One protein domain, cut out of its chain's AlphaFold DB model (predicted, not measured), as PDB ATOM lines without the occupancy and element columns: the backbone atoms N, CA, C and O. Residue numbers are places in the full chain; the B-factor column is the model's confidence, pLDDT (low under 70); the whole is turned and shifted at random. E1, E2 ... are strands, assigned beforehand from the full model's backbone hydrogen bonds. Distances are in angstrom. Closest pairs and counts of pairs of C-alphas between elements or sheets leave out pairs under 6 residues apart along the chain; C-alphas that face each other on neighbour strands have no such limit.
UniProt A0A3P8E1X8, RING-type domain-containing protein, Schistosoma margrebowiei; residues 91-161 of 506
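AT A GLANCE: This is residues 91 to 161 of the 506 residues of the protein "RING-type domain-containing protein" of Schistosoma margrebowiei (UniProt A0A3P8E1X8). A long, strongly twisted ribbon of two paired strands, E2 and E5, makes the long axis, with the E3 and E4 hairpin at one end and short E1 and E6 side by side at the other. The printed part has 71 residues with six named strands, E1 to E6 in chain order, and no named helix: all strand. They form one antiparallel sheet, order E3, E4, E5, E2, E1, E6. The whole is only just compact, close to loose, with a radius of gyration of the C-alphas of 13.0 A and spans of 40 by 24 by 14 A.

IN THESE COORDINATES: E1, residues 91 to 93, begins with C-alpha 91 at (167.948, 130.263, 93.261). E2, residues 98 to 108, is 28.5 A long and bends by 64 degrees at residue 101. E3 is residues 115 to 121, 14.6 A; E4 is 126 to 131, 13.4 A; E5 is 140 to 147, 22.9 A. E6, residues 156 to 158, ends with C-alpha 158 at (165.291, 133.399, 94.710).

HOW THE PARTS SIT: E2 is staggered: residues 98 to 100 pair with E1 in a hairpin, N 91 and O 100 at 2.9 A, and 102 to 108 with E5, N 105 and O 144 at 2.8 A. E6, an edge strand, pairs with E1, N 92 and O 157 at 2.8 A. E3, E4 and E5 form a meander, each strand the antiparallel neighbour of the one before, with N 127 and O 141 at 2.8 A and N 121 and O 126 at 2.8 A. With E2 they make a Greek key, E2 being the antiparallel neighbour of E5. In this folded sheet, bent back into two leaves, E3, E4 and E5 face E1 and E6, with 13 pairs of C-alphas within 11 A and E2 as the hinge.

THE WHOLE: The two C-alphas farthest apart, of Glu 97 and Asp 135, are 39.9 A apart. The printed part has no cut and no long link. Mean pLDDT of the printed part is 88.6, and no printed residue is under 70.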
ATOM      1  N   VAL A  91     167.204 129.008  93.314       95.12
ATOM      2  CA  VAL A  91     167.948 130.263  93.261       95.12
ATOM      3  C   VAL A  91     168.784 130.325  91.994       95.12
ATOM      4  O   VAL A  91     169.321 129.311  91.547       95.12
ATOM      5  N   PHE A  92     168.973 131.524  91.454       96.25
ATOM      6  CA  PHE A  92     170.125 131.791  90.608       96.25
ATOM      7  C   PHE A  92     171.335 132.035  91.510       96.25
ATOM      8  O   PHE A  92     171.332 132.959  92.327       96.25
ATOM      9  N   CYS A  93     172.364 131.205  91.381       96.00
ATOM     10  CA  CYS A  93     173.589 131.327  92.161       96.00
ATOM     11  C   CYS A  93     174.683 131.966  91.303       96.00
ATOM     12  O   CYS A  93     175.164 131.334  90.363       96.00
ATOM     13  N   TYR A  94     175.101 133.190  91.641       94.88
ATOM     14  CA  TYR A  94     176.094 133.937  90.860       94.88
ATOM     15  C   TYR A  94     177.452 133.226  90.781       94.88
ATOM     16  O   TYR A  94     177.948 133.074  89.668       94.88
ATOM     17  N   PRO A  95     178.019 132.698  91.885       95.50
ATOM     18  CA  PRO A  95     179.254 131.917  91.810       95.50
ATOM     19  C   PRO A  95     179.157 130.646  90.955       95.50
ATOM     20  O   PRO A  95     180.156 130.200  90.407       95.50
ATOM     21  N   CYS A  96     177.966 130.044  90.839       93.69
ATOM     22  CA  CYS A  96     177.767 128.838  90.026       93.69
ATOM     23  C   CYS A  96     177.365 129.145  88.578       93.69
ATOM     24  O   CYS A  96     177.196 128.195  87.815       93.69
ATOM     25  N   GLU A  97     177.065 130.408  88.259       94.06
ATOM     26  CA  GLU A  97     176.392 130.852  87.029       94.06
ATOM     27  C   GLU A  97     175.247 129.933  86.564       94.06
ATOM     28  O   GLU A  97     175.078 129.645  85.383       94.06
ATOM     29  N   SER A  98     174.449 129.423  87.502       93.56
ATOM     30  CA  SER A  98     173.397 128.451  87.192       93.56
ATOM     31  C   SER A  98     172.249 128.495  88.191       93.56
ATOM     32  O   SER A  98     172.386 128.965  89.327       93.56
ATOM     33  N   ILE A  99     171.104 127.969  87.753       94.06
ATOM     34  CA  ILE A  99     169.966 127.683  88.623       94.06
ATOM     35  C   ILE A  99     170.351 126.514  89.526       94.06
ATOM     36  O   ILE A  99     170.841 125.483  89.062       94.06
ATOM     37  N   ARG A 100     170.131 126.669  90.828       92.81
ATOM     38  CA  ARG A 100     170.398 125.641  91.830       92.81
ATOM     39  C   ARG A 100     169.195 125.472  92.744       92.81
ATOM     40  O   ARG A 100     168.495 126.454  93.003       92.81
ATOM     41  N   PRO A 101     168.958 124.257  93.266       90.81
ATOM     42  CA  PRO A 101     168.077 124.094  94.407       90.81
ATOM     43  C   PRO A 101     168.522 125.022  95.540       90.81
ATOM     44  O   PRO A 101     169.716 125.279  95.728       90.81
ATOM     45  N   ALA A 102     167.550 125.546  96.270       90.31
ATOM     46  CA  ALA A 102     167.776 126.484  97.346       90.31
ATOM     47  C   ALA A 102     167.632 125.789  98.699       90.31
ATOM     48  O   ALA A 102     166.646 125.099  98.966       90.31
ATOM     49  N   LEU A 103     168.613 126.013  99.568       87.69
ATOM     50  CA  LEU A 103     168.491 125.742 100.988       87.69
ATOM     51  C   LEU A 103     167.770 126.931 101.620       87.69
ATOM     52  O   LEU A 103     168.259 128.059 101.584       87.69
ATOM     53  N   MET A 104     166.592 126.669 102.173       87.44
ATOM     54  CA  MET A 104     165.813 127.671 102.885       87.44
ATOM     55  C   MET A 104     166.259 127.721 104.347       87.44
ATOM     56  O   MET A 104     166.285 126.699 105.030       87.44
ATOM     57  N   THR A 105     166.613 128.911 104.819       86.88
ATOM     58  CA  THR A 105     167.035 129.172 106.199       86.88
ATOM     59  C   THR A 105     166.250 130.343 106.777       86.88
ATOM     60  O   THR A 105     165.723 131.176 106.040       86.88
ATOM     61  N   PHE A 106     166.160 130.407 108.104       88.81
ATOM     62  CA  PHE A 106     165.357 131.403 108.809       88.81
ATOM     63  C   PHE A 106     166.246 132.212 109.749       88.81
ATOM     64  O   PHE A 106     166.903 131.645 110.623       88.81
ATOM     65  N   SER A 107     166.252 133.533 109.579       90.44
ATOM     66  CA  SER A 107     166.971 134.463 110.455       90.44
ATOM     67  C   SER A 107     165.978 135.364 111.173       90.44
ATOM     68  O   SER A 107     165.215 136.081 110.522       90.44
ATOM     69  N   CYS A 108     165.989 135.350 112.506       92.19
ATOM     70  CA  CYS A 108     165.137 136.213 113.323       92.19
ATOM     71  C   CYS A 108     165.211 137.682 112.869       92.19
ATOM     72  O   CYS A 108     166.305 138.230 112.727       92.19
ATOM     73  N   SER A 109     164.062 138.341 112.688       91.75
ATOM     74  CA  SER A 109     164.011 139.723 112.189       91.75
ATOM     75  C   SER A 109     164.678 140.729 113.134       91.75
ATOM     76  O   SER A 109     165.188 141.743 112.666       91.75
ATOM     77  N   LEU A 110     164.711 140.438 114.443       91.38
ATOM     78  CA  LEU A 110     165.316 141.302 115.461       91.38
ATOM     79  C   LEU A 110     166.791 140.972 115.722       91.38
ATOM     80  O   LEU A 110     167.643 141.846 115.614       91.38
ATOM     81  N   CYS A 111     167.104 139.720 116.068       91.50
ATOM     82  CA  CYS A 111     168.437 139.347 116.563       91.50
ATOM     83  C   CYS A 111     169.266 138.500 115.588       91.50
ATOM     84  O   CYS A 111     170.369 138.091 115.936       91.50
ATOM     85  N   GLN A 112     168.735 138.181 114.400       92.06
ATOM     86  CA  GLN A 112     169.370 137.343 113.367       92.06
ATOM     87  C   GLN A 112     169.716 135.899 113.781       92.06
ATOM     88  O   GLN A 112     170.195 135.124 112.957       92.06
ATOM     89  N   SER A 113     169.437 135.497 115.024       89.50
ATOM     90  CA  SER A 113     169.651 134.129 115.505       89.50
ATOM     91  C   SER A 113     168.748 133.114 114.800       89.50
ATOM     92  O   SER A 113     167.766 133.476 114.139       89.50
ATOM     93  N   ALA A 114     169.068 131.832 115.008       86.31
ATOM     94  CA  ALA A 114     168.250 130.715 114.557       86.31
ATOM     95  C   ALA A 114     166.783 130.890 114.976       86.31
ATOM     96  O   ALA A 114     166.463 131.431 116.044       86.31
ATOM     97  N   PHE A 115     165.898 130.436 114.101       85.31
ATOM     98  CA  PHE A 115     164.469 130.635 114.241       85.31
ATOM     99  C   PHE A 115     163.734 129.346 113.901       85.31
ATOM    100  O   PHE A 115     164.050 128.693 112.907       85.31
ATOM    101  N   ILE A 116     162.769 128.981 114.741       81.81
ATOM    102  CA  ILE A 116     161.941 127.793 114.567       81.81
ATOM    103  C   ILE A 116     160.681 128.229 113.808       81.81
ATOM    104  O   ILE A 116     159.851 128.946 114.384       81.81
ATOM    105  N   PRO A 117     160.542 127.854 112.523       79.00
ATOM    106  CA  PRO A 117     159.406 128.260 111.710       79.00
ATOM    107  C   PRO A 117     158.134 127.527 112.152       79.00
ATOM    108  O   PRO A 117     158.155 126.327 112.417       79.00
ATOM    109  N   VAL A 118     157.015 128.248 112.191       75.12
ATOM    110  CA  VAL A 118     155.665 127.682 112.372       75.12
ATOM    111  C   VAL A 118     154.843 127.885 111.104       75.12
ATOM    112  O   VAL A 118     154.182 126.964 110.636       75.12
ATOM    113  N   CYS A 119     154.924 129.082 110.527       75.06
ATOM    114  CA  CYS A 119     154.279 129.450 109.275       75.06
ATOM    115  C   CYS A 119     155.269 130.236 108.414       75.06
ATOM    116  O   CYS A 119     156.107 130.972 108.936       75.06
ATOM    117  N   GLN A 120     155.178 130.093 107.099       79.50
ATOM    118  CA  GLN A 120     156.028 130.800 106.151       79.50
ATOM    119  C   GLN A 120     155.178 131.381 105.024       79.50
ATOM    120  O   GLN A 120     154.325 130.695 104.465       79.50
ATOM    121  N   ASP A 121     155.451 132.633 104.700       83.38
ATOM    122  CA  ASP A 121     155.042 133.307 103.481       83.38
ATOM    123  C   ASP A 121     156.306 133.494 102.636       83.38
ATOM    124  O   ASP A 121     157.154 134.354 102.895       83.38
ATOM    125  N   VAL A 122     156.467 132.604 101.659       83.81
ATOM    126  CA  VAL A 122     157.643 132.565 100.786       83.81
ATOM    127  C   VAL A 122     157.685 133.773  99.853       83.81
ATOM    128  O   VAL A 122     158.775 134.287  99.596       83.81
ATOM    129  N   ASP A 123     156.526 134.248  99.395       81.06
ATOM    130  CA  ASP A 123     156.430 135.368  98.459       81.06
ATOM    131  C   ASP A 123     156.848 136.673  99.135       81.06
ATOM    132  O   ASP A 123     157.677 137.413  98.599       81.06
ATOM    133  N   SER A 124     156.379 136.897 100.366       84.31
ATOM    134  CA  SER A 124     156.805 138.039 101.185       84.31
ATOM    135  C   SER A 124     158.171 137.831 101.857       84.31
ATOM    136  O   SER A 124     158.706 138.758 102.462       84.31
ATOM    137  N   ARG A 125     158.758 136.627 101.762       88.62
ATOM    138  CA  ARG A 125     159.981 136.197 102.472       88.62
ATOM    139  C   ARG A 125     159.909 136.384 103.992       88.62
ATOM    140  O   ARG A 125     160.925 136.661 104.642       88.62
ATOM    141  N   ILE A 126     158.723 136.209 104.564       87.75
ATOM    142  CA  ILE A 126     158.456 136.368 105.995       87.75
ATOM    143  C   ILE A 126     158.058 135.019 106.576       87.75
ATOM    144  O   ILE A 126     157.258 134.279 106.018       87.75
ATOM    145  N   CYS A 127     158.605 134.690 107.736       86.81
ATOM    146  CA  CYS A 127     158.250 133.505 108.494       86.81
ATOM    147  C   CYS A 127     157.803 133.910 109.897       86.81
ATOM    148  O   CYS A 127     158.438 134.742 110.542       86.81
ATOM    149  N   ARG A 128     156.717 133.304 110.380       84.56
ATOM    150  CA  ARG A 128     156.238 133.435 111.757       84.56
ATOM    151  C   ARG A 128     156.588 132.185 112.549       84.56
ATOM    152  O   ARG A 128     156.549 131.070 112.028       84.56
ATOM    153  N   GLY A 129     156.913 132.363 113.821       85.06
ATOM    154  CA  GLY A 129     157.301 131.255 114.685       85.06
ATOM    155  C   GLY A 129     157.913 131.718 115.995       85.06
ATOM    156  O   GLY A 129     157.425 132.669 116.611       85.06
ATOM    157  N   LYS A 130     158.964 131.025 116.428       83.25
ATOM    158  CA  LYS A 130     159.640 131.287 117.697       83.25
ATOM    159  C   LYS A 130     161.139 131.453 117.478       83.25
ATOM    160  O   LYS A 130     161.795 130.577 116.916       83.25
ATOM    161  N   CYS A 131     161.692 132.563 117.962       87.44
ATOM    162  CA  CYS A 131     163.138 132.742 117.995       87.44
ATOM    163  C   CYS A 131     163.784 131.764 118.987       87.44
ATOM    164  O   CYS A 131     163.264 131.544 120.080       87.44
ATOM    165  N   SER A 132     164.931 131.194 118.613       84.81
ATOM    166  CA  SER A 132     165.676 130.273 119.477       84.81
ATOM    167  C   SER A 132     166.484 130.979 120.572       84.81
ATOM    168  O   SER A 132     166.978 130.314 121.476       84.81
ATOM    169  N   SER A 133     166.655 132.304 120.495       87.19
ATOM    170  CA  SER A 133     167.351 133.074 121.530       87.19
ATOM    171  C   SER A 133     166.425 133.355 122.714       87.19
ATOM    172  O   SER A 133     165.303 133.826 122.529       87.19
ATOM    173  N   ASN A 134     166.906 133.102 123.933       79.69
ATOM    174  CA  ASN A 134     166.126 133.276 125.162       79.69
ATOM    175  C   ASN A 134     165.791 134.743 125.468       79.69
ATOM    176  O   ASN A 134     164.764 135.006 126.096       79.69
ATOM    177  N   ASP A 135     166.617 135.671 124.981       85.19
ATOM    178  CA  ASP A 135     166.488 137.114 125.216       85.19
ATOM    179  C   ASP A 135     165.777 137.838 124.062       85.19
ATOM    180  O   ASP A 135     165.749 139.067 124.001       85.19
ATOM    181  N   CYS A 136     165.203 137.089 123.113       84.31
ATOM    182  CA  CYS A 136     164.538 137.648 121.946       84.31
ATOM    183  C   CYS A 136     163.056 137.270 121.901       84.31
ATOM    184  O   CYS A 136     162.692 136.099 121.827       84.31
ATOM    185  N   ASN A 137     162.198 138.290 121.855       83.94
ATOM    186  CA  ASN A 137     160.745 138.131 121.770       83.94
ATOM    187  C   ASN A 137     160.203 138.246 120.335       83.94
ATOM    188  O   ASN A 137     159.003 138.442 120.147       83.94
ATOM    189  N   SER A 138     161.059 138.151 119.311       85.88
ATOM    190  CA  SER A 138     160.586 138.193 117.922       85.88
ATOM    191  C   SER A 138     159.718 136.977 117.614       85.88
ATOM    192  O   SER A 138     160.156 135.834 117.777       85.88
ATOM    193  N   ALA A 139     158.520 137.230 117.091       86.81
ATOM    194  CA  ALA A 139     157.649 136.210 116.513       86.81
ATOM    195  C   ALA A 139     157.810 136.094 114.986       86.81
ATOM    196  O   ALA A 139     157.117 135.294 114.359       86.81
ATOM    197  N   GLU A 140     158.723 136.875 114.400       89.94
ATOM    198  CA  GLU A 140     158.967 136.944 112.960       89.94
ATOM    199  C   GLU A 140     160.448 136.750 112.610       89.94
ATOM    200  O   GLU A 140     161.362 137.157 113.343       89.94
ATOM    201  N   ALA A 141     160.673 136.140 111.454       90.69
ATOM    202  CA  ALA A 141     161.962 135.922 110.827       90.69
ATOM    203  C   ALA A 141     161.895 136.206 109.330       90.69
ATOM    204  O   ALA A 141     160.846 136.086 108.697       90.69
ATOM    205  N   LYS A 142     163.050 136.530 108.756       92.88
ATOM    206  CA  LYS A 142     163.239 136.590 107.310       92.88
ATOM    207  C   LYS A 142     163.584 135.205 106.777       92.88
ATOM    208  O   LYS A 142     164.353 134.468 107.401       92.88
ATOM    209  N   ILE A 143     163.024 134.879 105.618       91.31
ATOM    210  CA  ILE A 143     163.361 133.672 104.864       91.31
ATOM    211  C   ILE A 143     164.535 133.997 103.944       91.31
ATOM    212  O   ILE A 143     164.442 134.873 103.081       91.31
ATOM    213  N   ASN A 144     165.627 133.261 104.109       90.38
ATOM    214  CA  ASN A 144     166.804 133.363 103.261       90.38
ATOM    215  C   ASN A 144     166.931 132.105 102.408       90.38
ATOM    216  O   ASN A 144     166.762 130.985 102.892       90.38
ATOM    217  N   PHE A 145     167.288 132.297 101.146       92.50
ATOM    218  CA  PHE A 145     167.559 131.217 100.211       92.50
ATOM    219  C   PHE A 145     169.044 131.225  99.887       92.50
ATOM    220  O   PHE A 145     169.559 132.248  99.452       92.50
ATOM    221  N   SER A 146     169.725 130.104 100.105       90.38
ATOM    222  CA  SER A 146     171.141 129.931  99.774       90.38
ATOM    223  C   SER A 146     171.336 128.769  98.807       90.38
ATOM    224  O   SER A 146     170.479 127.898  98.673       90.38
ATOM    225  N   CYS A 147     172.476 128.723  98.124       90.81
ATOM    226  CA  CYS A 147     172.791 127.629  97.211       90.81
ATOM    227  C   CYS A 147     172.988 126.309  97.979       90.81
ATOM    228  O   CYS A 147     173.709 126.279  98.975       90.81
ATOM    229  N   THR A 148     172.395 125.204  97.510       88.69
ATOM    230  CA  THR A 148     172.619 123.880  98.125       88.69
ATOM    231  C   THR A 148     173.992 123.286  97.823       88.69
ATOM    232  O   THR A 148     174.423 122.394  98.542       88.69
ATOM    233  N   PHE A 149     174.676 123.739  96.765       83.56
ATOM    234  CA  PHE A 149     176.022 123.254  96.440       83.56
ATOM    235  C   PHE A 149     177.048 123.732  97.471       83.56
ATOM    236  O   PHE A 149     177.892 122.961  97.913       83.56
ATOM    237  N   MET A 150     176.955 125.003  97.869       86.12
ATOM    238  CA  MET A 150     177.807 125.588  98.894       86.12
ATOM    239  C   MET A 150     177.078 126.756  99.556       86.12
ATOM    240  O   MET A 150     176.675 127.708  98.887       86.12
ATOM    241  N   SER A 151     176.915 126.693 100.876       83.31
ATOM    242  CA  SER A 151     176.156 127.688 101.643       83.31
ATOM    243  C   SER A 151     176.818 129.068 101.684       83.31
ATOM    244  O   SER A 151     176.122 130.062 101.864       83.31
ATOM    245  N   SER A 152     178.138 129.148 101.480       88.81
ATOM    246  CA  SER A 152     178.882 130.412 101.397       88.81
ATOM    247  C   SER A 152     178.697 131.147 100.067       88.81
ATOM    248  O   SER A 152     179.093 132.307  99.959       88.81
ATOM    249  N   HIS A 153     178.106 130.509  99.048       91.94
ATOM    250  CA  HIS A 153     177.869 131.170  97.771       91.94
ATOM    251  C   HIS A 153     176.891 132.332  97.937       91.94
ATOM    252  O   HIS A 153     175.728 132.158  98.301       91.94
ATOM    253  N   SER A 154     177.380 133.520  97.610       90.88
ATOM    254  CA  SER A 154     176.648 134.775  97.647       90.88
ATOM    255  C   SER A 154     177.201 135.694  96.548       90.88
ATOM    256  O   SER A 154     178.410 135.669  96.309       90.88
ATOM    257  N   PRO A 155     176.366 136.488  95.854       94.12
ATOM    258  CA  PRO A 155     174.919 136.591  96.024       94.12
ATOM    259  C   PRO A 155     174.152 135.413  95.401       94.12
ATOM    260  O   PRO A 155     174.582 134.784  94.429       94.12
ATOM    261  N   THR A 156     172.973 135.137  95.955       94.75
ATOM    262  CA  THR A 156     171.969 134.234  95.376       94.75
ATOM    263  C   THR A 156     170.636 134.964  95.275       94.75
ATOM    264  O   THR A 156     170.337 135.842  96.085       94.75
ATOM    265  N   VAL A 157     169.843 134.632  94.259       94.81
ATOM    266  CA  VAL A 157     168.545 135.273  94.021       94.81
ATOM    267  C   VAL A 157     167.469 134.213  93.909       94.81
ATOM    268  O   VAL A 157     167.570 133.332  93.066       94.81
ATOM    269  N   PHE A 158     166.445 134.294  94.757       94.31
ATOM    270  CA  PHE A 158     165.291 133.399  94.710       94.31
ATOM    271  C   PHE A 158     164.468 133.623  93.437       94.31
ATOM    272  O   PHE A 158     164.062 134.746  93.142       94.31
ATOM    273  N   LEU A 159     164.214 132.545  92.699       93.62
ATOM    274  CA  LEU A 159     163.508 132.560  91.422       93.62
ATOM    275  C   LEU A 159     162.075 132.056  91.616       93.62
ATOM    276  O   LEU A 159     161.796 130.873  91.442       93.62
ATOM    277  N   LYS A 160     161.167 132.962  91.991       90.75
ATOM    278  CA  LYS A 160     159.791 132.611  92.390       90.75
ATOM    279  C   LYS A 160     158.970 131.890  91.314       90.75
ATOM    280  O   LYS A 160     158.132 131.061  91.644       90.75
ATOM    281  N   HIS A 161     159.207 132.193  90.035       92.31
ATOM    282  CA  HIS A 161     158.450 131.593  88.931       92.31
ATOM    283  C   HIS A 161     158.939 130.187  88.579       92.31
ATOM    284  O   HIS A 161     158.322 129.517  87.760       92.31
TER     285      HIS A 161